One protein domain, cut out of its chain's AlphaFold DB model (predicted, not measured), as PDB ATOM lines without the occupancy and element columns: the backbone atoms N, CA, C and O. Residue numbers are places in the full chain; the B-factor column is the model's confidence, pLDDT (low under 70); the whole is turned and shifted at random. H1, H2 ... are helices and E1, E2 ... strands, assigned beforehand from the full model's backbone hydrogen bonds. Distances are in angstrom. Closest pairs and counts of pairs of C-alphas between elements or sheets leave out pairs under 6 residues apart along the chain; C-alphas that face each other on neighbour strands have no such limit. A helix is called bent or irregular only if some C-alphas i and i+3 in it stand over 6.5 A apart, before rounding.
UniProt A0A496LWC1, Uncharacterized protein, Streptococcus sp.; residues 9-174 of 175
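Overview. This is residues 9 to 174 of the 175 residues of an uncharacterized protein of Streptococcus sp. (UniProt A0A496LWC1). Picture two parts side by side: a loose cluster of helices H1 to H4, and a three-stranded sheet, E1 E2 E3, with H6 and H7 over one of its faces. H5 packs steeply on residues 88 to 96 of H6. The 166 printed residues run H1 H2 H3 H4 H5 H6 E1 E2 E3 H7, mostly helix, with an antiparallel sheet in the order E1 E2 E3. The whole is compact, with a radius of gyration of the C-alphas of 16.4 A and spans of 47 by 38 by 30 A.

Along the chain. Find C-alpha 9 at (75.922, 52.734, 12.188); from there H1, residues 9 to 19, runs 15.5 A. Next come H2, residues 23 to 28, H3, residues 36 to 43, and H4, residues 54 to 64. H5, residues 67 to 82, covers 23.0 A, and H6, residues 88 to 105, 25.7 A. E1, residues 111 to 117, begins at (96.229, 25.814, 16.890) and covers 18.4 A; E2, residues 131 to 137, covers 19.6 A and E3, residues 142 to 147, 16.7 A. H7, residues 163 to 173, ends at (76.947, 32.597, 2.750); it is irregular, with C-alphas 169 and 172 8.2 A apart.

Arrangement. Start at H1, the hub. It touches H4, closest C-alphas Tyr 15 and Leu 64 at 6.8 A, at a shallow tilt of 28 degrees, the same way. It only just touches H3, with 3 pairs of C-alphas within 8 A, closest Val 13 and Lys 43 at 6.2 A. H1 and H2 touch only at the corner, and only just, closest Val 16 and Phe 26 at 7.0 A. H5 touches H6, closest C-alphas Ala 76 and Leu 91 at 5.3 A, and only grazes the sheet. E1, E2 and E3 form a meander, each strand the antiparallel neighbour of the one before: N 113 and O 135 are 2.9 A apart, N 134 and O 145 2.9 A, within hydrogen-bond range. H6 and H7 are on the same face, at heights over the sheet of 10.2 A and 10.0 A. Every O i to N i+4 pair is within range in H1, H2, H3, H5 and H6, with 6 of 7 in H4 and 5 of 7 in H7.

Size, cuts and confidence. The farthest C-alphas, Asp 37 and Asn 107, are 49.4 A apart. The printed part has no cut. The links E1 to E2 and E3 to H7 are long. Look for pLDDT under 70 at residue 50 and residues 83 to 84, 107 to 110 and 152 to 153.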
ATOM      1  N   ARG A   9      77.347  52.936  11.877       90.31
ATOM      2  CA  ARG A   9      75.922  52.734  12.188       90.31
ATOM      3  C   ARG A   9      75.363  51.493  11.501       90.31
ATOM      4  O   ARG A   9      74.703  50.689  12.145       90.31
ATOM      5  N   GLU A  10      75.585  51.365  10.196       90.62
ATOM      6  CA  GLU A  10      75.053  50.251   9.403       90.62
ATOM      7  C   GLU A  10      75.651  48.928   9.852       90.62
ATOM      8  O   GLU A  10      74.923  47.951  10.006       90.62
ATOM      9  N   LEU A  11      76.952  48.933  10.144       93.00
ATOM     10  CA  LEU A  11      77.648  47.783  10.694       93.00
ATOM     11  C   LEU A  11      77.060  47.357  12.053       93.00
ATOM     12  O   LEU A  11      76.673  46.202  12.207       93.00
ATOM     13  N   ILE A  12      76.905  48.289  13.002       93.62
ATOM     14  CA  ILE A  12      76.305  48.024  14.322       93.62
ATOM     15  C   ILE A  12      74.875  47.501  14.171       93.62
ATOM     16  O   ILE A  12      74.536  46.455  14.715       93.62
ATOM     17  N   VAL A  13      74.024  48.199  13.413       93.25
ATOM     18  CA  VAL A  13      72.618  47.806  13.229       93.25
ATOM     19  C   VAL A  13      72.517  46.413  12.615       93.25
ATOM     20  O   VAL A  13      71.697  45.609  13.067       93.25
ATOM     21  N   ARG A  14      73.373  46.107  11.630       93.75
ATOM     22  CA  ARG A  14      73.426  44.786  11.011       93.75
ATOM     23  C   ARG A  14      73.808  43.718  12.029       93.75
ATOM     24  O   ARG A  14      73.063  42.760  12.191       93.75
ATOM     25  N   TYR A  15      74.909  43.892  12.750       94.62
ATOM     26  CA  TYR A  15      75.410  42.867  13.667       94.62
ATOM     27  C   TYR A  15      74.540  42.682  14.914       94.62
ATOM     28  O   TYR A  15      74.394  41.562  15.400       94.62
ATOM     29  N   VAL A  16      73.846  43.726  15.376       94.88
ATOM     30  CA  VAL A  16      72.806  43.567  16.403       94.88
ATOM     31  C   VAL A  16      71.672  42.673  15.889       94.88
ATOM     32  O   VAL A  16      71.203  41.796  16.609       94.88
ATOM     33  N   GLN A  17      71.222  42.866  14.645       93.44
ATOM     34  CA  GLN A  17      70.196  42.009  14.045       93.44
ATOM     35  C   GLN A  17      70.682  40.563  13.869       93.44
ATOM     36  O   GLN A  17      69.890  39.632  14.042       93.44
ATOM     37  N   GLU A  18      71.957  40.376  13.535       92.06
ATOM     38  CA  GLU A  18      72.545  39.050  13.365       92.06
ATOM     39  C   GLU A  18      72.669  38.297  14.693       92.06
ATOM     40  O   GLU A  18      72.316  37.123  14.745       92.06
ATOM     41  N   TYR A  19      73.082  38.946  15.785       93.31
ATOM     42  CA  TYR A  19      73.307  38.248  17.054       93.31
ATOM     43  C   TYR A  19      72.102  38.194  17.985       93.31
ATOM     44  O   TYR A  19      71.921  37.196  18.676       93.31
ATOM     45  N   PHE A  20      71.254  39.216  18.032       92.94
ATOM     46  CA  PHE A  20      70.196  39.268  19.039       92.94
ATOM     47  C   PHE A  20      68.863  38.762  18.477       92.94
ATOM     48  O   PHE A  20      68.453  39.115  17.367       92.94
ATOM     49  N   PHE A  21      68.162  37.925  19.251       91.44
ATOM     50  CA  PHE A  21      66.775  37.533  18.964       91.44
ATOM     51  C   PHE A  21      65.845  38.740  19.037       91.44
ATOM     52  O   PHE A  21      65.029  38.955  18.140       91.44
ATOM     53  N   PHE A  22      66.024  39.560  20.073       92.62
ATOM     54  CA  PHE A  22      65.269  40.780  20.280       92.62
ATOM     55  C   PHE A  22      66.219  41.956  20.475       92.62
ATOM     56  O   PHE A  22      67.146  41.907  21.276       92.62
ATOM     57  N   TYR A  23      65.938  43.076  19.806       93.69
ATOM     58  CA  TYR A  23      66.735  44.297  19.968       93.69
ATOM     59  C   TYR A  23      66.789  44.806  21.413       93.69
ATOM     60  O   TYR A  23      67.751  45.476  21.782       93.69
ATOM     61  N   LYS A  24      65.762  44.493  22.216       93.62
ATOM     62  CA  LYS A  24      65.701  44.868  23.631       93.62
ATOM     63  C   LYS A  24      66.842  44.302  24.449       93.62
ATOM     64  O   LYS A  24      67.320  44.988  25.342       93.62
ATOM     65  N   ASP A  25      67.295  43.107  24.101       93.44
ATOM     66  CA  ASP A  25      68.346  42.453  24.853       93.44
ATOM     67  C   ASP A  25      69.643  43.245  24.644       93.44
ATOM     68  O   ASP A  25      70.273  43.648  25.614       93.44
ATOM     69  N   PHE A  26      69.942  43.649  23.403       93.62
ATOM     70  CA  PHE A  26      71.090  44.504  23.095       93.62
ATOM     71  C   PHE A  26      71.059  45.859  23.814       93.62
ATOM     72  O   PHE A  26      71.996  46.188  24.535       93.62
ATOM     73  N   TYR A  27      69.993  46.654  23.651       91.88
ATOM     74  CA  TYR A  27      69.972  47.997  24.251       91.88
ATOM     75  C   TYR A  27      69.776  47.986  25.773       91.88
ATOM     76  O   TYR A  27      69.863  49.041  26.394       91.88
ATOM     77  N   SER A  28      69.478  46.830  26.378       90.75
ATOM     78  CA  SER A  28      69.431  46.668  27.836       90.75
ATOM     79  C   SER A  28      70.806  46.436  28.466       90.75
ATOM     80  O   SER A  28      70.938  46.560  29.684       90.75
ATOM     81  N   ILE A  29      71.832  46.129  27.659       91.38
ATOM     82  CA  ILE A  29      73.202  45.939  28.141       91.38
ATOM     83  C   ILE A  29      73.730  47.285  28.665       91.38
ATOM     84  O   ILE A  29      73.822  48.236  27.876       91.38
ATOM     85  N   PRO A  30      74.115  47.386  29.957       87.94
ATOM     86  CA  PRO A  30      74.534  48.647  30.571       87.94
ATOM     87  C   PRO A  30      75.671  49.359  29.828       87.94
ATOM     88  O   PRO A  30      75.651  50.580  29.690       87.94
ATOM     89  N   GLU A  31      76.628  48.594  29.299       87.12
ATOM     90  CA  GLU A  31      77.786  49.071  28.538       87.12
ATOM     91  C   GLU A  31      77.394  49.871  27.291       87.12
ATOM     92  O   GLU A  31      78.114  50.786  26.895       87.12
ATOM     93  N   THR A  32      76.245  49.565  26.685       85.94
ATOM     94  CA  THR A  32      75.803  50.266  25.476       85.94
ATOM     95  C   THR A  32      75.319  51.689  25.775       85.94
ATOM     96  O   THR A  32      75.348  52.539  24.884       85.94
ATOM     97  N   ASP A  33      74.858  51.968  27.008       84.12
ATOM     98  CA  ASP A  33      74.160  53.210  27.395       84.12
ATOM     99  C   ASP A  33      73.076  53.627  26.370       84.12
ATOM    100  O   ASP A  33      72.815  54.809  26.081       84.12
ATOM    101  N   LEU A  34      72.439  52.621  25.771       87.81
ATOM    102  CA  LEU A  34      71.284  52.782  24.910       87.81
ATOM    103  C   LEU A  34      70.003  52.600  25.729       87.81
ATOM    104  O   LEU A  34      69.984  52.113  26.851       87.81
ATOM    105  N   ASN A  35      68.905  53.072  25.160       89.75
ATOM    106  CA  ASN A  35      67.556  52.748  25.595       89.75
ATOM    107  C   ASN A  35      66.699  52.592  24.332       89.75
ATOM    108  O   ASN A  35      67.186  52.834  23.223       89.75
ATOM    109  N   ALA A  36      65.433  52.206  24.483       92.38
ATOM    110  CA  ALA A  36      64.558  51.961  23.338       92.38
ATOM    111  C   ALA A  36      64.470  53.161  22.369       92.38
ATOM    112  O   ALA A  36      64.547  52.967  21.157       92.38
ATOM    113  N   ASP A  37      64.383  54.394  22.883       92.94
ATOM    114  CA  ASP A  37      64.309  55.619  22.071       92.94
ATOM    115  C   ASP A  37      65.629  55.918  21.338       92.94
ATOM    116  O   ASP A  37      65.643  56.119  20.121       92.94
ATOM    117  N   LYS A  38      66.762  55.876  22.052       91.06
ATOM    118  CA  LYS A  38      68.102  56.050  21.468       91.06
ATOM    119  C   LYS A  38      68.362  55.004  20.381       91.06
ATOM    120  O   LYS A  38      68.855  55.349  19.309       91.06
ATOM    121  N   TRP A  39      68.007  53.745  20.639       93.19
ATOM    122  CA  TRP A  39      68.147  52.659  19.672       93.19
ATOM    123  C   TRP A  39      67.254  52.867  18.446       93.19
ATOM    124  O   TRP A  39      67.731  52.729  17.321       93.19
ATOM    125  N   ALA A  40      65.987  53.250  18.634       92.12
ATOM    126  CA  ALA A  40      65.073  53.525  17.527       92.12
ATOM    127  C   ALA A  40      65.606  54.643  16.614       92.12
ATOM    128  O   ALA A  40      65.631  54.481  15.393       92.12
ATOM    129  N   LYS A  41      66.117  55.737  17.197       90.88
ATOM    130  CA  LYS A  41      66.741  56.845  16.452       90.88
ATOM    131  C   LYS A  41      68.001  56.410  15.709       90.88
ATOM    132  O   LYS A  41      68.185  56.798  14.556       90.88
ATOM    133  N   LEU A  42      68.849  55.604  16.349       89.31
ATOM    134  CA  LEU A  42      70.062  55.063  15.736       89.31
ATOM    135  C   LEU A  42      69.723  54.169  14.539       89.31
ATOM    136  O   LEU A  42      70.259  54.364  13.450       89.31
ATOM    137  N   LYS A  43      68.779  53.241  14.720       90.25
ATOM    138  CA  LYS A  43      68.321  52.312  13.682       90.25
ATOM    139  C   LYS A  43      67.687  53.035  12.494       90.25
ATOM    140  O   LYS A  43      67.969  52.687  11.354       90.25
ATOM    141  N   ALA A  44      66.852  54.038  12.754       87.75
ATOM    142  CA  ALA A  44      66.186  54.811  11.708       87.75
ATOM    143  C   ALA A  44      67.120  55.836  11.028       87.75
ATOM    144  O   ALA A  44      66.722  56.503  10.079       87.75
ATOM    145  N   GLY A  45      68.360  55.990  11.505       84.69
ATOM    146  CA  GLY A  45      69.325  56.936  10.945       84.69
ATOM    147  C   GLY A  45      69.114  58.394  11.353       84.69
ATOM    148  O   GLY A  45      69.810  59.268  10.842       84.69
ATOM    149  N   HIS A  46      68.212  58.653  12.301       83.75
ATOM    150  CA  HIS A  46      67.994  59.973  12.900       83.75
ATOM    151  C   HIS A  46      69.076  60.324  13.932       83.75
ATOM    152  O   HIS A  46      69.241  61.490  14.284       83.75
ATOM    153  N   ALA A  47      69.823  59.326  14.415       81.00
ATOM    154  CA  ALA A  47      71.035  59.510  15.201       81.00
ATOM    155  C   ALA A  47      72.247  58.939  14.456       81.00
ATOM    156  O   ALA A  47      72.208  57.845  13.890       81.00
ATOM    157  N   LYS A  48      73.334  59.706  14.482       75.31
ATOM    158  CA  LYS A  48      74.643  59.354  13.939       75.31
ATOM    159  C   LYS A  48      75.513  58.768  15.052       75.31
ATOM    160  O   LYS A  48      75.604  59.380  16.117       75.31
ATOM    161  N   VAL A  49      76.161  57.621  14.817       76.44
ATOM    162  CA  VAL A  49      77.159  57.053  15.759       76.44
ATOM    163  C   VAL A  49      78.288  58.060  15.987       76.44
ATOM    164  O   VAL A  49      78.833  58.182  17.079       76.44
ATOM    165  N   GLU A  50      78.552  58.871  14.966       69.00
ATOM    166  CA  GLU A  50      79.483  59.982  14.937       69.00
ATOM    167  C   GLU A  50      79.298  60.967  16.098       69.00
ATOM    168  O   GLU A  50      80.269  61.589  16.535       69.00
ATOM    169  N   ASN A  51      78.066  61.113  16.591       74.81
ATOM    170  CA  ASN A  51      77.713  62.088  17.618       74.81
ATOM    171  C   ASN A  51      77.878  61.531  19.042       74.81
ATOM    172  O   ASN A  51      77.748  62.277  20.014       74.81
ATOM    173  N   TYR A  52      78.164  60.235  19.186       79.69
ATOM    174  CA  TYR A  52      78.450  59.626  20.479       79.69
ATOM    175  C   TYR A  52      79.906  59.884  20.883       79.69
ATOM    176  O   TYR A  52      80.806  60.011  20.048       79.69
ATOM    177  N   LYS A  53      80.148  59.954  22.200       81.56
ATOM    178  CA  LYS A  53      81.513  60.005  22.738       81.56
ATOM    179  C   LYS A  53      82.264  58.739  22.311       81.56
ATOM    180  O   LYS A  53      81.700  57.651  22.370       81.56
ATOM    181  N   TYR A  54      83.529  58.884  21.922       78.94
ATOM    182  CA  TYR A  54      84.353  57.796  21.382       78.94
ATOM    183  C   TYR A  54      84.379  56.549  22.278       78.94
ATOM    184  O   TYR A  54      84.165  55.439  21.801       78.94
ATOM    185  N   ASN A  55      84.522  56.740  23.590       81.75
ATOM    186  CA  ASN A  55      84.487  55.652  24.565       81.75
ATOM    187  C   ASN A  55      83.169  54.859  24.543       81.75
ATOM    188  O   ASN A  55      83.187  53.653  24.739       81.75
ATOM    189  N   LYS A  56      82.028  55.504  24.270       84.31
ATOM    190  CA  LYS A  56      80.737  54.808  24.146       84.31
ATOM    191  C   LYS A  56      80.659  53.975  22.877       84.31
ATOM    192  O   LYS A  56      80.073  52.901  22.888       84.31
ATOM    193  N   VAL A  57      81.233  54.481  21.788       85.56
ATOM    194  CA  VAL A  57      81.296  53.735  20.530       85.56
ATOM    195  C   VAL A  57      82.119  52.467  20.735       85.56
ATOM    196  O   VAL A  57      81.639  51.405  20.367       85.56
ATOM    197  N   ILE A  58      83.273  52.554  21.406       87.00
ATOM    198  CA  ILE A  58      84.081  51.376  21.767       87.00
ATOM    199  C   ILE A  58      83.261  50.372  22.580       87.00
ATOM    200  O   ILE A  58      83.184  49.220  22.184       87.00
ATOM    201  N   LEU A  59      82.563  50.803  23.635       89.50
ATOM    202  CA  LEU A  59      81.767  49.881  24.457       89.50
ATOM    203  C   LEU A  59      80.657  49.167  23.667       89.50
ATOM    204  O   LEU A  59      80.366  48.002  23.921       89.50
ATOM    205  N   ILE A  60      80.041  49.839  22.689       91.44
ATOM    206  CA  ILE A  60      79.085  49.197  21.774       91.44
ATOM    207  C   ILE A  60      79.791  48.168  20.878       91.44
ATOM    208  O   ILE A  60      79.241  47.095  20.630       91.44
ATOM    209  N   MET A  61      80.989  48.489  20.389       92.62
ATOM    210  CA  MET A  61      81.785  47.581  19.563       92.62
ATOM    211  C   MET A  61      82.248  46.357  20.356       92.62
ATOM    212  O   MET A  61      82.114  45.252  19.844       92.62
ATOM    213  N   ASP A  62      82.673  46.528  21.608       92.38
ATOM    214  CA  ASP A  62      83.099  45.446  22.508       92.38
ATOM    215  C   ASP A  62      81.985  44.426  22.771       92.38
ATOM    216  O   ASP A  62      82.247  43.244  22.984       92.38
ATOM    217  N   VAL A  63      80.721  44.864  22.749       93.19
ATOM    218  CA  VAL A  63      79.568  43.962  22.880       93.19
ATOM    219  C   VAL A  63      79.400  43.068  21.650       93.19
ATOM    220  O   VAL A  63      78.947  41.933  21.784       93.19
ATOM    221  N   LEU A  64      79.717  43.576  20.458       94.25
ATOM    222  CA  LEU A  64      79.384  42.941  19.179       94.25
ATOM    223  C   LEU A  64      80.553  42.205  18.529       94.25
ATOM    224  O   LEU A  64      80.325  41.246  17.794       94.25
ATOM    225  N   PHE A  65      81.775  42.673  18.759       95.25
ATOM    226  CA  PHE A  65      82.955  42.292  17.999       95.25
ATOM    227  C   PHE A  65      84.101  41.936  18.932       95.25
ATOM    228  O   PHE A  65      84.340  42.612  19.936       95.25
ATOM    229  N   THR A  66      84.858  40.912  18.555       94.69
ATOM    230  CA  THR A  66      86.130  40.600  19.215       94.69
ATOM    231  C   THR A  66      87.136  41.735  18.998       94.69
ATOM    232  O   THR A  66      87.005  42.531  18.065       94.69
ATOM    233  N   GLU A  67      88.190  41.800  19.814       93.38
ATOM    234  CA  GLU A  67      89.276  42.776  19.620       93.38
ATOM    235  C   GLU A  67      89.886  42.676  18.212       93.38
ATOM    236  O   GLU A  67      90.190  43.681  17.564       93.38
ATOM    237  N   TYR A  68      89.992  41.453  17.692       94.38
ATOM    238  CA  TYR A  68      90.508  41.211  16.355       94.38
ATOM    239  C   TYR A  68      89.537  41.656  15.251       94.38
ATOM    240  O   TYR A  68      89.947  42.281  14.273       94.38
ATOM    241  N   GLU A  69      88.236  41.419  15.409       96.00
ATOM    242  CA  GLU A  69      87.229  41.957  14.490       96.00
ATOM    243  C   GLU A  69      87.232  43.490  14.502       96.00
ATOM    244  O   GLU A  69      87.167  44.110  13.441       96.00
ATOM    245  N   GLN A  70      87.408  44.121  15.667       94.81
ATOM    246  CA  GLN A  70      87.575  45.570  15.754       94.81
ATOM    247  C   GLN A  70      88.815  46.050  14.990       94.81
ATOM    248  O   GLN A  70      88.735  47.052  14.274       94.81
ATOM    249  N   LEU A  71      89.942  45.334  15.056       94.06
ATOM    250  CA  LEU A  71      91.121  45.627  14.234       94.06
ATOM    251  C   LEU A  71      90.800  45.555  12.729       94.06
ATOM    252  O   LEU A  71      91.206  46.437  11.966       94.06
ATOM    253  N   LEU A  72      90.045  44.545  12.289       95.25
ATOM    254  CA  LEU A  72      89.618  44.422  10.890       95.25
ATOM    255  C   LEU A  72      88.687  45.568  10.467       95.25
ATOM    256  O   LEU A  72      88.813  46.065   9.346       95.25
ATOM    257  N   ILE A  73      87.819  46.047  11.359       94.50
ATOM    258  CA  ILE A  73      86.959  47.220  11.127       94.50
ATOM    259  C   ILE A  73      87.807  48.479  10.941       94.50
ATOM    260  O   ILE A  73      87.564  49.243  10.009       94.50
ATOM    261  N   HIS A  74      88.847  48.678  11.756       91.50
ATOM    262  CA  HIS A  74      89.783  49.795  11.584       91.50
ATOM    263  C   HIS A  74      90.509  49.725  10.234       91.50
ATOM    264  O   HIS A  74      90.627  50.733   9.536       91.50
ATOM    265  N   ARG A  75      90.950  48.530   9.820       92.12
ATOM    266  CA  ARG A  75      91.554  48.323   8.495       92.12
ATOM    267  C   ARG A  75      90.561  48.613   7.366       92.12
ATOM    268  O   ARG A  75      90.936  49.250   6.387       92.12
ATOM    269  N   ALA A  76      89.308  48.178   7.500       92.44
ATOM    270  CA  ALA A  76      88.244  48.446   6.531       92.44
ATOM    271  C   ALA A  76      87.914  49.945   6.431       92.44
ATOM    272  O   ALA A  76      87.743  50.464   5.333       92.44
ATOM    273  N   LEU A  77      87.881  50.657   7.560       89.44
ATOM    274  CA  LEU A  77      87.692  52.109   7.602       89.44
ATOM    275  C   LEU A  77      88.828  52.855   6.897       89.44
ATOM    276  O   LEU A  77      88.568  53.782   6.133       89.44
ATOM    277  N   ASN A  78      90.078  52.449   7.128       88.19
ATOM    278  CA  ASN A  78      91.228  53.048   6.453       88.19
ATOM    279  C   ASN A  78      91.145  52.863   4.936       88.19
ATOM    280  O   ASN A  78      91.326  53.826   4.200       88.19
ATOM    281  N   GLU A  79      90.799  51.659   4.478       88.69
ATOM    282  CA  GLU A  79      90.626  51.384   3.050       88.69
ATOM    283  C   GLU A  79      89.481  52.195   2.442       88.69
ATOM    284  O   GLU A  79      89.681  52.847   1.424       88.69
ATOM    285  N   LYS A  80      88.325  52.253   3.109       84.31
ATOM    286  CA  LYS A  80      87.182  53.070   2.681       84.31
ATOM    287  C   LYS A  80      87.532  54.554   2.535       84.31
ATOM    288  O   LYS A  80      87.035  55.238   1.645       84.31
ATOM    289  N   ASN A  81      88.371  55.068   3.434       79.50
ATOM    290  CA  ASN A  81      88.816  56.459   3.394       79.50
ATOM    291  C   ASN A  81      89.818  56.716   2.256       79.50
ATOM    292  O   ASN A  81      89.914  57.845   1.781       79.50
ATOM    293  N   SER A  82      90.552  55.687   1.821       78.06
ATOM    294  CA  SER A  82      91.496  55.751   0.702       78.06
ATOM    295  C   SER A  82      90.867  55.420  -0.659       78.06
ATOM    296  O   SER A  82      91.400  55.853  -1.676       78.06
ATOM    297  N   ASN A  83      89.747  54.688  -0.694       67.25
ATOM    298  CA  ASN A  83      89.012  54.305  -1.899       67.25
ATOM    299  C   ASN A  83      87.500  54.161  -1.595       67.25
ATOM    300  O   ASN A  83      87.109  53.369  -0.740       67.25
ATOM    301  N   GLN A  84      86.644  54.930  -2.282       67.38
ATOM    302  CA  GLN A  84      85.228  55.122  -1.914       67.38
ATOM    303  C   GLN A  84      84.237  54.131  -2.544       67.38
ATOM    304  O   GLN A  84      83.034  54.255  -2.320       67.38
ATOM    305  N   GLU A  85      84.696  53.163  -3.334       77.88
ATOM    306  CA  GLU A  85      83.793  52.288  -4.098       77.88
ATOM    307  C   GLU A  85      82.970  51.327  -3.225       77.88
ATOM    308  O   GLU A  85      81.855  50.968  -3.598       77.88
ATOM    309  N   LYS A  86      83.489  50.934  -2.055       81.94
ATOM    310  CA  LYS A  86      82.859  49.933  -1.181       81.94
ATOM    311  C   LYS A  86      82.407  50.500   0.161       81.94
ATOM    312  O   LYS A  86      83.056  51.344   0.783       81.94
ATOM    313  N   GLY A  87      81.282  49.978   0.648       88.31
ATOM    314  CA  GLY A  87      80.768  50.284   1.983       88.31
ATOM    315  C   GLY A  87      81.627  49.673   3.097       88.31
ATOM    316  O   GLY A  87      82.335  48.692   2.892       88.31
ATOM    317  N   LEU A  88      81.519  50.208   4.322       91.06
ATOM    318  CA  LEU A  88      82.279  49.681   5.470       91.06
ATOM    319  C   LEU A  88      81.912  48.222   5.766       91.06
ATOM    320  O   LEU A  88      82.790  47.404   6.012       91.06
ATOM    321  N   LEU A  89      80.613  47.907   5.737       90.25
ATOM    322  CA  LEU A  89      80.115  46.555   5.970       90.25
ATOM    323  C   LEU A  89      80.707  45.561   4.963       90.25
ATOM    324  O   LEU A  89      81.172  44.501   5.361       90.25
ATOM    325  N   GLU A  90      80.716  45.920   3.681       90.94
ATOM    326  CA  GLU A  90      81.252  45.077   2.612       90.94
ATOM    327  C   GLU A  90      82.752  44.824   2.799       90.94
ATOM    328  O   GLU A  90      83.184  43.674   2.816       90.94
ATOM    329  N   LEU A  91      83.531  45.886   3.023       93.00
ATOM    330  CA  LEU A  91      84.974  45.783   3.251       93.00
ATOM    331  C   LEU A  91      85.304  44.960   4.496       93.00
ATOM    332  O   LEU A  91      86.244  44.171   4.485       93.00
ATOM    333  N   PHE A  92      84.541  45.129   5.574       94.44
ATOM    334  CA  PHE A  92      84.742  44.361   6.796       94.44
ATOM    335  C   PHE A  92      84.458  42.868   6.595       94.44
ATOM    336  O   PHE A  92      85.280  42.042   6.986       94.44
ATOM    337  N   VAL A  93      83.341  42.521   5.946       93.19
ATOM    338  CA  VAL A  93      83.000  41.121   5.641       93.19
ATOM    339  C   VAL A  93      84.044  40.493   4.722       93.19
ATOM    340  O   VAL A  93      84.502  39.386   4.997       93.19
ATOM    341  N   GLN A  94      84.487  41.218   3.691       93.06
ATOM    342  CA  GLN A  94      85.557  40.755   2.811       93.06
ATOM    343  C   GLN A  94      86.841  40.469   3.602       93.06
ATOM    344  O   GLN A  94      87.381  39.374   3.514       93.06
ATOM    345  N   LYS A  95      87.287  41.404   4.452       94.50
ATOM    346  CA  LYS A  95      88.498  41.222   5.272       94.50
ATOM    347  C   LYS A  95      88.400  40.052   6.242       94.50
ATOM    348  O   LYS A  95      89.382  39.335   6.417       94.50
ATOM    349  N   LYS A  96      87.237  39.857   6.872       94.69
ATOM    350  CA  LYS A  96      86.987  38.681   7.714       94.69
ATOM    351  C   LYS A  96      87.118  37.390   6.911       94.69
ATOM    352  O   LYS A  96      87.715  36.437   7.404       94.69
ATOM    353  N   MET A  97      86.605  37.363   5.681       94.00
ATOM    354  CA  MET A  97      86.693  36.184   4.818       94.00
ATOM    355  C   MET A  97      88.084  35.904   4.295       94.00
ATOM    356  O   MET A  97      88.532  34.766   4.407       94.00
ATOM    357  N   ASP A  98      88.795  36.925   3.834       93.75
ATOM    358  CA  ASP A  98      90.187  36.784   3.421       93.75
ATOM    359  C   ASP A  98      91.022  36.198   4.568       93.75
ATOM    360  O   ASP A  98      91.780  35.248   4.371       93.75
ATOM    361  N   LYS A  99      90.813  36.695   5.795       92.75
ATOM    362  CA  LYS A  99      91.536  36.207   6.970       92.75
ATOM    363  C   LYS A  99      91.126  34.801   7.399       92.75
ATOM    364  O   LYS A  99      91.989  34.018   7.784       92.75
ATOM    365  N   LEU A 100      89.840  34.457   7.318       91.44
ATOM    366  CA  LEU A 100      89.402  33.093   7.597       91.44
ATOM    367  C   LEU A 100      90.025  32.108   6.606       91.44
ATOM    368  O   LEU A 100      90.538  31.077   7.019       91.44
ATOM    369  N   LEU A 101      90.009  32.423   5.310       90.06
ATOM    370  CA  LEU A 101      90.616  31.567   4.294       90.06
ATOM    371  C   LEU A 101      92.131  31.458   4.481       90.06
ATOM    372  O   LEU A 101      92.684  30.388   4.258       90.06
ATOM    373  N   GLU A 102      92.800  32.524   4.921       89.25
ATOM    374  CA  GLU A 102      94.211  32.468   5.312       89.25
ATOM    375  C   GLU A 102      94.429  31.470   6.461       89.25
ATOM    376  O   GLU A 102      95.241  30.562   6.319       89.25
ATOM    377  N   TRP A 103      93.656  31.570   7.549       88.19
ATOM    378  CA  TRP A 103      93.742  30.643   8.688       88.19
ATOM    379  C   TRP A 103      93.413  29.197   8.309       88.19
ATOM    380  O   TRP A 103      94.061  28.272   8.785       88.19
ATOM    381  N   LEU A 104      92.425  28.984   7.437       83.38
ATOM    382  CA  LEU A 104      92.034  27.649   6.983       83.38
ATOM    383  C   LEU A 104      93.019  27.030   5.989       83.38
ATOM    384  O   LEU A 104      92.994  25.815   5.817       83.38
ATOM    385  N   ASN A 105      93.851  27.827   5.321       82.94
ATOM    386  CA  ASN A 105      94.891  27.337   4.414       82.94
ATOM    387  C   ASN A 105      96.273  27.285   5.076       82.94
ATOM    388  O   ASN A 105      97.225  26.808   4.454       82.94
ATOM    389  N   ASP A 106      96.396  27.777   6.310       77.44
ATOM    390  CA  ASP A 106      97.635  27.709   7.062       77.44
ATOM    391  C   ASP A 106      97.953  26.247   7.411       77.44
ATOM    392  O   ASP A 106      97.213  25.566   8.123       77.44
ATOM    393  N   ASN A 107      99.062  25.763   6.854       62.03
ATOM    394  CA  ASN A 107      99.607  24.431   7.112       62.03
ATOM    395  C   ASN A 107     100.663  24.455   8.242       62.03
ATOM    396  O   ASN A 107     101.288  23.428   8.515       62.03
ATOM    397  N   GLY A 108     100.916  25.626   8.845       55.53
ATOM    398  CA  GLY A 108     101.830  25.861   9.960       55.53
ATOM    399  C   GLY A 108     101.188  25.654  11.336       55.53
ATOM    400  O   GLY A 108      99.989  25.457  11.462       55.53
ATOM    401  N   SER A 109     102.016  25.689  12.383       56.19
ATOM    402  CA  SER A 109     101.775  25.306  13.790       56.19
ATOM    403  C   SER A 109     100.657  26.040  14.554       56.19
ATOM    404  O   SER A 109     100.612  25.953  15.783       56.19
ATOM    405  N   GLY A 110      99.793  26.786  13.868       60.09
ATOM    406  CA  GLY A 110      98.671  27.479  14.476       60.09
ATOM    407  C   GLY A 110      97.640  26.491  15.024       60.09
ATOM    408  O   GLY A 110      97.130  25.642  14.295       60.09
ATOM    409  N   ALA A 111      97.320  26.590  16.313       70.31
ATOM    410  CA  ALA A 111      96.229  25.814  16.890       70.31
ATOM    411  C   ALA A 111      94.913  26.530  16.583       70.31
ATOM    412  O   ALA A 111      94.701  27.672  16.998       70.31
ATOM    413  N   PHE A 112      94.041  25.855  15.843       78.12
ATOM    414  CA  PHE A 112      92.757  26.389  15.427       78.12
ATOM    415  C   PHE A 112      91.618  25.654  16.123       78.12
ATOM    416  O   PHE A 112      91.562  24.424  16.114       78.12
ATOM    417  N   GLU A 113      90.704  26.412  16.715       85.31
ATOM    418  CA  GLU A 113      89.525  25.897  17.399       85.31
ATOM    419  C   GLU A 113      88.267  26.449  16.720       85.31
ATOM    420  O   GLU A 113      88.081  27.662  16.598       85.31
ATOM    421  N   LEU A 114      87.388  25.538  16.302       87.81
ATOM    422  CA  LEU A 114      86.057  25.850  15.791       87.81
ATOM    423  C   LEU A 114      85.008  25.367  16.780       87.81
ATOM    424  O   LEU A 114      85.033  24.209  17.200       87.81
ATOM    425  N   LYS A 115      84.034  26.215  17.099       89.44
ATOM    426  CA  LYS A 115      82.854  25.792  17.862       89.44
ATOM    427  C   LYS A 115      81.621  26.589  17.471       89.44
ATOM    428  O   LYS A 115      81.715  27.718  17.000       89.44
ATOM    429  N   ILE A 116      80.452  26.014  17.730       89.50
ATOM    430  CA  ILE A 116      79.203  26.773  17.734       89.50
ATOM    431  C   ILE A 116      79.001  27.337  19.141       89.50
ATOM    432  O   ILE A 116      79.022  26.599  20.124       89.50
ATOM    433  N   SER A 117      78.804  28.649  19.230       89.94
ATOM    434  CA  SER A 117      78.515  29.376  20.465       89.94
ATOM    435  C   SER A 117      77.190  30.120  20.332       89.94
ATOM    436  O   SER A 117      76.731  30.412  19.233       89.94
ATOM    437  N   SER A 118      76.556  30.435  21.455       87.88
ATOM    438  CA  SER A 118      75.365  31.292  21.528       87.88
ATOM    439  C   SER A 118      75.524  32.377  22.590       87.88
ATOM    440  O   SER A 118      74.537  32.863  23.138       87.88
ATOM    441  N   ASN A 119      76.774  32.688  22.940       86.19
ATOM    442  CA  ASN A 119      77.118  33.609  24.009       86.19
ATOM    443  C   ASN A 119      78.184  34.575  23.498       86.19
ATOM    444  O   ASN A 119      79.343  34.199  23.344       86.19
ATOM    445  N   LEU A 120      77.794  35.827  23.258       86.75
ATOM    446  CA  LEU A 120      78.769  36.909  23.154       86.75
ATOM    447  C   LEU A 120      79.267  37.219  24.567       86.75
ATOM    448  O   LEU A 120      78.465  37.554  25.438       86.75
ATOM    449  N   GLU A 121      80.574  37.107  24.804       83.19
ATOM    450  CA  GLU A 121      81.177  37.209  26.145       83.19
ATOM    451  C   GLU A 121      80.732  38.477  26.897       83.19
ATOM    452  O   GLU A 121      80.363  38.436  28.072       83.19
ATOM    453  N   LYS A 122      80.692  39.610  26.190       84.50
ATOM    454  CA  LYS A 122      80.331  40.914  26.757       84.50
ATOM    455  C   LYS A 122      78.818  41.169  26.834       84.50
ATOM    456  O   LYS A 122      78.409  42.200  27.358       84.50
ATOM    457  N   ALA A 123      77.976  40.230  26.394       80.94
ATOM    458  CA  ALA A 123      76.515  40.330  26.480       80.94
ATOM    459  C   ALA A 123      75.923  39.804  27.809       80.94
ATOM    460  O   ALA A 123      74.707  39.677  27.930       80.94
ATOM    461  N   LYS A 124      76.757  39.521  28.824       73.00
ATOM    462  CA  LYS A 124      76.357  39.306  30.234       73.00
ATOM    463  C   LYS A 124      75.165  38.357  30.447       73.00
ATOM    464  O   LYS A 124      74.226  38.679  31.173       73.00
ATOM    465  N   SER A 125      75.237  37.150  29.891       76.19
ATOM    466  CA  SER A 125      74.205  36.095  30.010       76.19
ATOM    467  C   SER A 125      72.960  36.276  29.135       76.19
ATOM    468  O   SER A 125      72.019  35.493  29.254       76.19
ATOM    469  N   ILE A 126      72.937  37.259  28.232       86.31
ATOM    470  CA  ILE A 126      71.952  37.274  27.149       86.31
ATOM    471  C   ILE A 126      72.302  36.150  26.178       86.31
ATOM    472  O   ILE A 126      73.372  36.156  25.572       86.31
ATOM    473  N   GLN A 127      71.371  35.214  26.002       84.44
ATOM    474  CA  GLN A 127      71.489  34.205  24.963       84.44
ATOM    475  C   GLN A 127      71.347  34.873  23.594       84.44
ATOM    476  O   GLN A 127      70.313  35.467  23.268       84.44
ATOM    477  N   THR A 128      72.392  34.772  22.784       91.19
ATOM    478  CA  THR A 128      72.386  35.252  21.407       91.19
ATOM    479  C   THR A 128      71.986  34.126  20.469       91.19
ATOM    480  O   THR A 128      71.946  32.942  20.817       91.19
ATOM    481  N   LYS A 129      71.642  34.492  19.241       92.06
ATOM    482  CA  LYS A 129      71.482  33.530  18.164       92.06
ATOM    483  C   LYS A 129      72.816  32.785  17.985       92.06
ATOM    484  O   LYS A 129      73.867  33.427  18.042       92.06
ATOM    485  N   PRO A 130      72.799  31.471  17.707       92.00
ATOM    486  CA  PRO A 130      74.019  30.683  17.592       92.00
ATOM    487  C   PRO A 130      74.889  31.153  16.424       92.00
ATOM    488  O   PRO A 130      74.357  31.524  15.379       92.00
ATOM    489  N   PHE A 131      76.202  31.158  16.603       93.19
ATOM    490  CA  PHE A 131      77.213  31.593  15.643       93.19
ATOM    491  C   PHE A 131      78.430  30.667  15.709       93.19
ATOM    492  O   PHE A 131      78.609  29.921  16.671       93.19
ATOM    493  N   ILE A 132      79.259  30.710  14.675       92.69
ATOM    494  CA  ILE A 132      80.528  29.997  14.610       92.69
ATOM    495  C   ILE A 132      81.578  30.890  15.259       92.69
ATOM    496  O   ILE A 132      81.821  31.999  14.794       92.69
ATOM    497  N   GLU A 133      82.189  30.419  16.334       93.06
ATOM    498  CA  GLU A 133      83.366  31.042  16.920       93.06
ATOM    499  C   GLU A 133      84.602  30.341  16.381       93.06
ATOM    500  O   GLU A 133      84.700  29.110  16.384       93.06
ATOM    501  N   ILE A 134      85.524  31.159  15.901       91.12
ATOM    502  CA  ILE A 134      86.758  30.727  15.284       91.12
ATOM    503  C   ILE A 134      87.890  31.336  16.084       91.12
ATOM    504  O   ILE A 134      88.029  32.558  16.076       91.12
ATOM    505  N   ALA A 135      88.680  30.507  16.758       90.50
ATOM    506  CA  ALA A 135      89.872  30.941  17.467       90.50
ATOM    507  C   ALA A 135      91.126  30.390  16.782       90.50
ATOM    508  O   ALA A 135      91.191  29.212  16.439       90.50
ATOM    509  N   TYR A 136      92.122  31.244  16.591       87.75
ATOM    510  CA  TYR A 136      93.409  30.892  16.006       87.75
ATOM    511  C   TYR A 136      94.522  31.361  16.939       87.75
ATOM    512  O   TYR A 136      94.543  32.525  17.352       87.75
ATOM    513  N   ARG A 137      95.430  30.448  17.285       85.19
ATOM    514  CA  ARG A 137      96.592  30.717  18.135       85.19
ATOM    515  C   ARG A 137      97.856  30.484  17.330       85.19
ATOM    516  O   ARG A 137      98.115  29.346  16.954       85.19
ATOM    517  N   ASP A 138      98.666  31.515  17.128       76.50
ATOM    518  CA  ASP A 138      99.962  31.398  16.436       76.50
ATOM    519  C   ASP A 138     101.133  31.060  17.383       76.50
ATOM    520  O   ASP A 138     102.291  31.016  16.971       76.50
ATOM    521  N   GLY A 139     100.827  30.805  18.661       71.75
ATOM    522  CA  GLY A 139     101.801  30.555  19.724       71.75
ATOM    523  C   GLY A 139     102.170  31.798  20.541       71.75
ATOM    524  O   GLY A 139     102.786  31.649  21.597       71.75
ATOM    525  N   VAL A 140     101.763  32.997  20.108       73.44
ATOM    526  CA  VAL A 140     102.015  34.271  20.803       73.44
ATOM    527  C   VAL A 140     100.709  35.013  21.071       73.44
ATOM    528  O   VAL A 140     100.447  35.411  22.207       73.44
ATOM    529  N   GLU A 141      99.870  35.162  20.052       75.38
ATOM    530  CA  GLU A 141      98.598  35.872  20.121       75.38
ATOM    531  C   GLU A 141      97.421  34.900  19.943       75.38
ATOM    532  O   GLU A 141      97.514  33.861  19.284       75.38
ATOM    533  N   ASN A 142      96.295  35.231  20.577       84.75
ATOM    534  CA  ASN A 142      95.035  34.518  20.399       84.75
ATOM    535  C   ASN A 142      94.081  35.447  19.659       84.75
ATOM    536  O   ASN A 142      93.654  36.465  20.203       84.75
ATOM    537  N   PHE A 143      93.719  35.079  18.439       91.06
ATOM    538  CA  PHE A 143      92.738  35.815  17.658       91.06
ATOM    539  C   PHE A 143      91.423  35.062  17.651       91.06
ATOM    540  O   PHE A 143      91.407  33.836  17.557       91.06
ATOM    541  N   SER A 144      90.317  35.795  17.702       92.75
ATOM    542  CA  SER A 144      88.993  35.218  17.528       92.75
ATOM    543  C   SER A 144      88.157  36.021  16.548       92.75
ATOM    544  O   SER A 144      88.267  37.243  16.460       92.75
ATOM    545  N   MET A 145      87.318  35.328  15.789       94.94
ATOM    546  CA  MET A 145      86.304  35.920  14.924       94.94
ATOM    547  C   MET A 145      84.998  35.154  15.074       94.94
ATOM    548  O   MET A 145      84.991  33.958  15.374       94.94
ATOM    549  N   HIS A 146      83.889  35.839  14.824       95.31
ATOM    550  CA  HIS A 146      82.565  35.244  14.872       95.31
ATOM    551  C   HIS A 146      81.960  35.238  13.476       95.31
ATOM    552  O   HIS A 146      81.968  36.259  12.801       95.31
ATOM    553  N   PHE A 147      81.402  34.119  13.033       94.06
ATOM    554  CA  PHE A 147      80.735  34.021  11.740       94.06
ATOM    555  C   PHE A 147      79.314  33.532  11.896       94.06
ATOM    556  O   PHE A 147      79.002  32.685  12.734       94.06
ATOM    557  N   ARG A 148      78.432  34.038  11.046       92.00
ATOM    558  CA  ARG A 148      77.073  33.533  10.933       92.00
ATOM    559  C   ARG A 148      76.722  33.284   9.482       92.00
ATOM    560  O   ARG A 148      77.099  34.073   8.624       92.00
ATOM    561  N   PRO A 149      75.936  32.246   9.187       89.06
ATOM    562  CA  PRO A 149      75.277  32.188   7.902       89.06
ATOM    563  C   PRO A 149      74.264  33.332   7.770       89.06
ATOM    564  O   PRO A 149      73.562  33.684   8.723       89.06
ATOM    565  N   LYS A 150      74.138  33.876   6.556       84.88
ATOM    566  CA  LYS A 150      73.162  34.915   6.187       84.88
ATOM    567  C   LYS A 150      71.719  34.510   6.509       84.88
ATOM    568  O   LYS A 150      70.866  35.384   6.668       84.88
ATOM    569  N   LYS A 151      71.429  33.207   6.597       80.94
ATOM    570  CA  LYS A 151      70.163  32.676   7.111       80.94
ATOM    571  C   LYS A 151      70.422  31.889   8.387       80.94
ATOM    572  O   LYS A 151      71.269  31.008   8.443       80.94
ATOM    573  N   MET A 152      69.636  32.194   9.414       65.38
ATOM    574  CA  MET A 152      69.826  31.675  10.770       65.38
ATOM    575  C   MET A 152      69.800  30.141  10.883       65.38
ATOM    576  O   MET A 152      70.434  29.598  11.782       65.38
ATOM    577  N   TRP A 153      69.065  29.460  10.004       68.75
ATOM    578  CA  TRP A 153      68.833  28.011  10.054       68.75
ATOM    579  C   TRP A 153      69.918  27.189   9.355       68.75
ATOM    580  O   TRP A 153      69.833  25.968   9.361       68.75
ATOM    581  N   ASP A 154      70.913  27.844   8.756       82.69
ATOM    582  CA  ASP A 154      71.899  27.162   7.918       82.69
ATOM    583  C   ASP A 154      73.089  26.626   8.734       82.69
ATOM    584  O   ASP A 154      74.010  26.078   8.151       82.69
ATOM    585  N   LEU A 155      73.115  26.766  10.067       85.81
ATOM    586  CA  LEU A 155      74.218  26.210  10.858       85.81
ATOM    587  C   LEU A 155      74.261  24.673  10.778       85.81
ATOM    588  O   LEU A 155      73.210  24.030  10.846       85.81
ATOM    589  N   PRO A 156      75.464  24.077  10.690       87.00
ATOM    590  CA  PRO A 156      75.602  22.637  10.551       87.00
ATOM    591  C   PRO A 156      75.244  21.880  11.829       87.00
ATOM    592  O   PRO A 156      75.503  22.324  12.949       87.00
ATOM    593  N   ASP A 157      74.729  20.667  11.643       84.50
ATOM    594  CA  ASP A 157      74.676  19.650  12.687       84.50
ATOM    595  C   ASP A 157      76.075  19.038  12.854       84.50
ATOM    596  O   ASP A 157      76.505  18.217  12.039       84.50
ATOM    597  N   LEU A 158      76.783  19.438  13.914       83.31
ATOM    598  CA  LEU A 158      78.159  19.001  14.193       83.31
ATOM    599  C   LEU A 158      78.295  17.489  14.434       83.31
ATOM    600  O   LEU A 158      79.409  16.980  14.465       83.31
ATOM    601  N   SER A 159      77.188  16.752  14.596       83.12
ATOM    602  CA  SER A 159      77.228  15.284  14.648       83.12
ATOM    603  C   SER A 159      77.386  14.629  13.270       83.12
ATOM    604  O   SER A 159      77.645  13.428  13.193       83.12
ATOM    605  N   LYS A 160      77.212  15.395  12.184       86.38
ATOM    606  CA  LYS A 160      77.139  14.881  10.807       86.38
ATOM    607  C   LYS A 160      78.211  15.423   9.877       86.38
ATOM    608  O   LYS A 160      78.474  14.790   8.859       86.38
ATOM    609  N   VAL A 161      78.779  16.587  10.178       88.38
ATOM    610  CA  VAL A 161      79.740  17.257   9.299       88.38
ATOM    611  C   VAL A 161      80.905  17.813  10.095       88.38
ATOM    612  O   VAL A 161      80.734  18.275  11.226       88.38
ATOM    613  N   ASP A 162      82.080  17.800   9.476       88.69
ATOM    614  CA  ASP A 162      83.207  18.575   9.963       88.69
ATOM    615  C   ASP A 162      82.937  20.071   9.722       88.69
ATOM    616  O   ASP A 162      82.523  20.491   8.637       88.69
ATOM    617  N   LEU A 163      83.122  20.887  10.762       86.69
ATOM    618  CA  LEU A 163      82.788  22.310  10.710       86.69
ATOM    619  C   LEU A 163      83.711  23.084   9.756       86.69
ATOM    620  O   LEU A 163      83.270  24.071   9.169       86.69
ATOM    621  N   ARG A 164      84.963  22.646   9.563       87.62
ATOM    622  CA  ARG A 164      85.894  23.268   8.612       87.62
ATOM    623  C   ARG A 164      85.426  23.046   7.182       87.62
ATOM    624  O   ARG A 164      85.333  24.014   6.429       87.62
ATOM    625  N   ASP A 165      85.101  21.805   6.834       88.06
ATOM    626  CA  ASP A 165      84.617  21.461   5.493       88.06
ATOM    627  C   ASP A 165      83.314  22.204   5.189       88.06
ATOM    628  O   ASP A 165      83.190  22.864   4.155       88.06
ATOM    629  N   TRP A 166      82.389  22.224   6.154       90.38
ATOM    630  CA  TRP A 166      81.137  22.961   6.021       90.38
ATOM    631  C   TRP A 166      81.363  24.465   5.781       90.38
ATOM    632  O   TRP A 166      80.702  25.059   4.925       90.38
ATOM    633  N   ILE A 167      82.307  25.097   6.492       89.75
ATOM    634  CA  ILE A 167      82.665  26.511   6.282       89.75
ATOM    635  C   ILE A 167      83.194  26.737   4.862       89.75
ATOM    636  O   ILE A 167      82.800  27.711   4.220       89.75
ATOM    637  N   LEU A 168      84.070  25.863   4.360       89.12
ATOM    638  CA  LEU A 168      84.650  25.999   3.019       89.12
ATOM    639  C   LEU A 168      83.588  25.888   1.918       89.12
ATOM    640  O   LEU A 168      83.638  26.649   0.947       89.12
ATOM    641  N   GLU A 169      82.607  25.002   2.097       90.94
ATOM    642  CA  GLU A 169      81.459  24.842   1.196       90.94
ATOM    643  C   GLU A 169      80.484  26.029   1.252       90.94
ATOM    644  O   GLU A 169      79.845  26.355   0.252       90.94
ATOM    645  N   ASN A 170      80.378  26.702   2.404       90.88
ATOM    646  CA  ASN A 170      79.380  27.748   2.655       90.88
ATOM    647  C   ASN A 170      79.963  29.163   2.775       90.88
ATOM    648  O   ASN A 170      79.234  30.088   3.139       90.88
ATOM    649  N   LYS A 171      81.243  29.367   2.450       88.69
ATOM    650  CA  LYS A 171      81.969  30.639   2.639       88.69
ATOM    651  C   LYS A 171      81.246  31.870   2.078       88.69
ATOM    652  O   LYS A 171      81.189  32.901   2.738       88.69
ATOM    653  N   ASP A 172      80.594  31.748   0.921       88.25
ATOM    654  CA  ASP A 172      79.882  32.861   0.272       88.25
ATOM    655  C   ASP A 172      78.582  33.251   1.002       88.25
ATOM    656  O   ASP A 172      77.994  34.315   0.763       88.25
ATOM    657  N   ASN A 173      78.130  32.402   1.926       88.81
ATOM    658  CA  ASN A 173      76.947  32.597   2.750       88.81
ATOM    659  C   ASN A 173      77.268  33.059   4.174       88.81
ATOM    660  O   ASN A 173      76.324  33.249   4.940       88.81
ATOM    661  N   LEU A 174      78.536  33.283   4.527       90.25
ATOM    662  CA  LEU A 174      78.934  33.742   5.860       90.25
ATOM    663  C   LEU A 174      79.021  35.277   5.959       90.25
ATOM    664  O   LEU A 174      79.226  35.980   4.965       90.25
TER     665      LEU A 174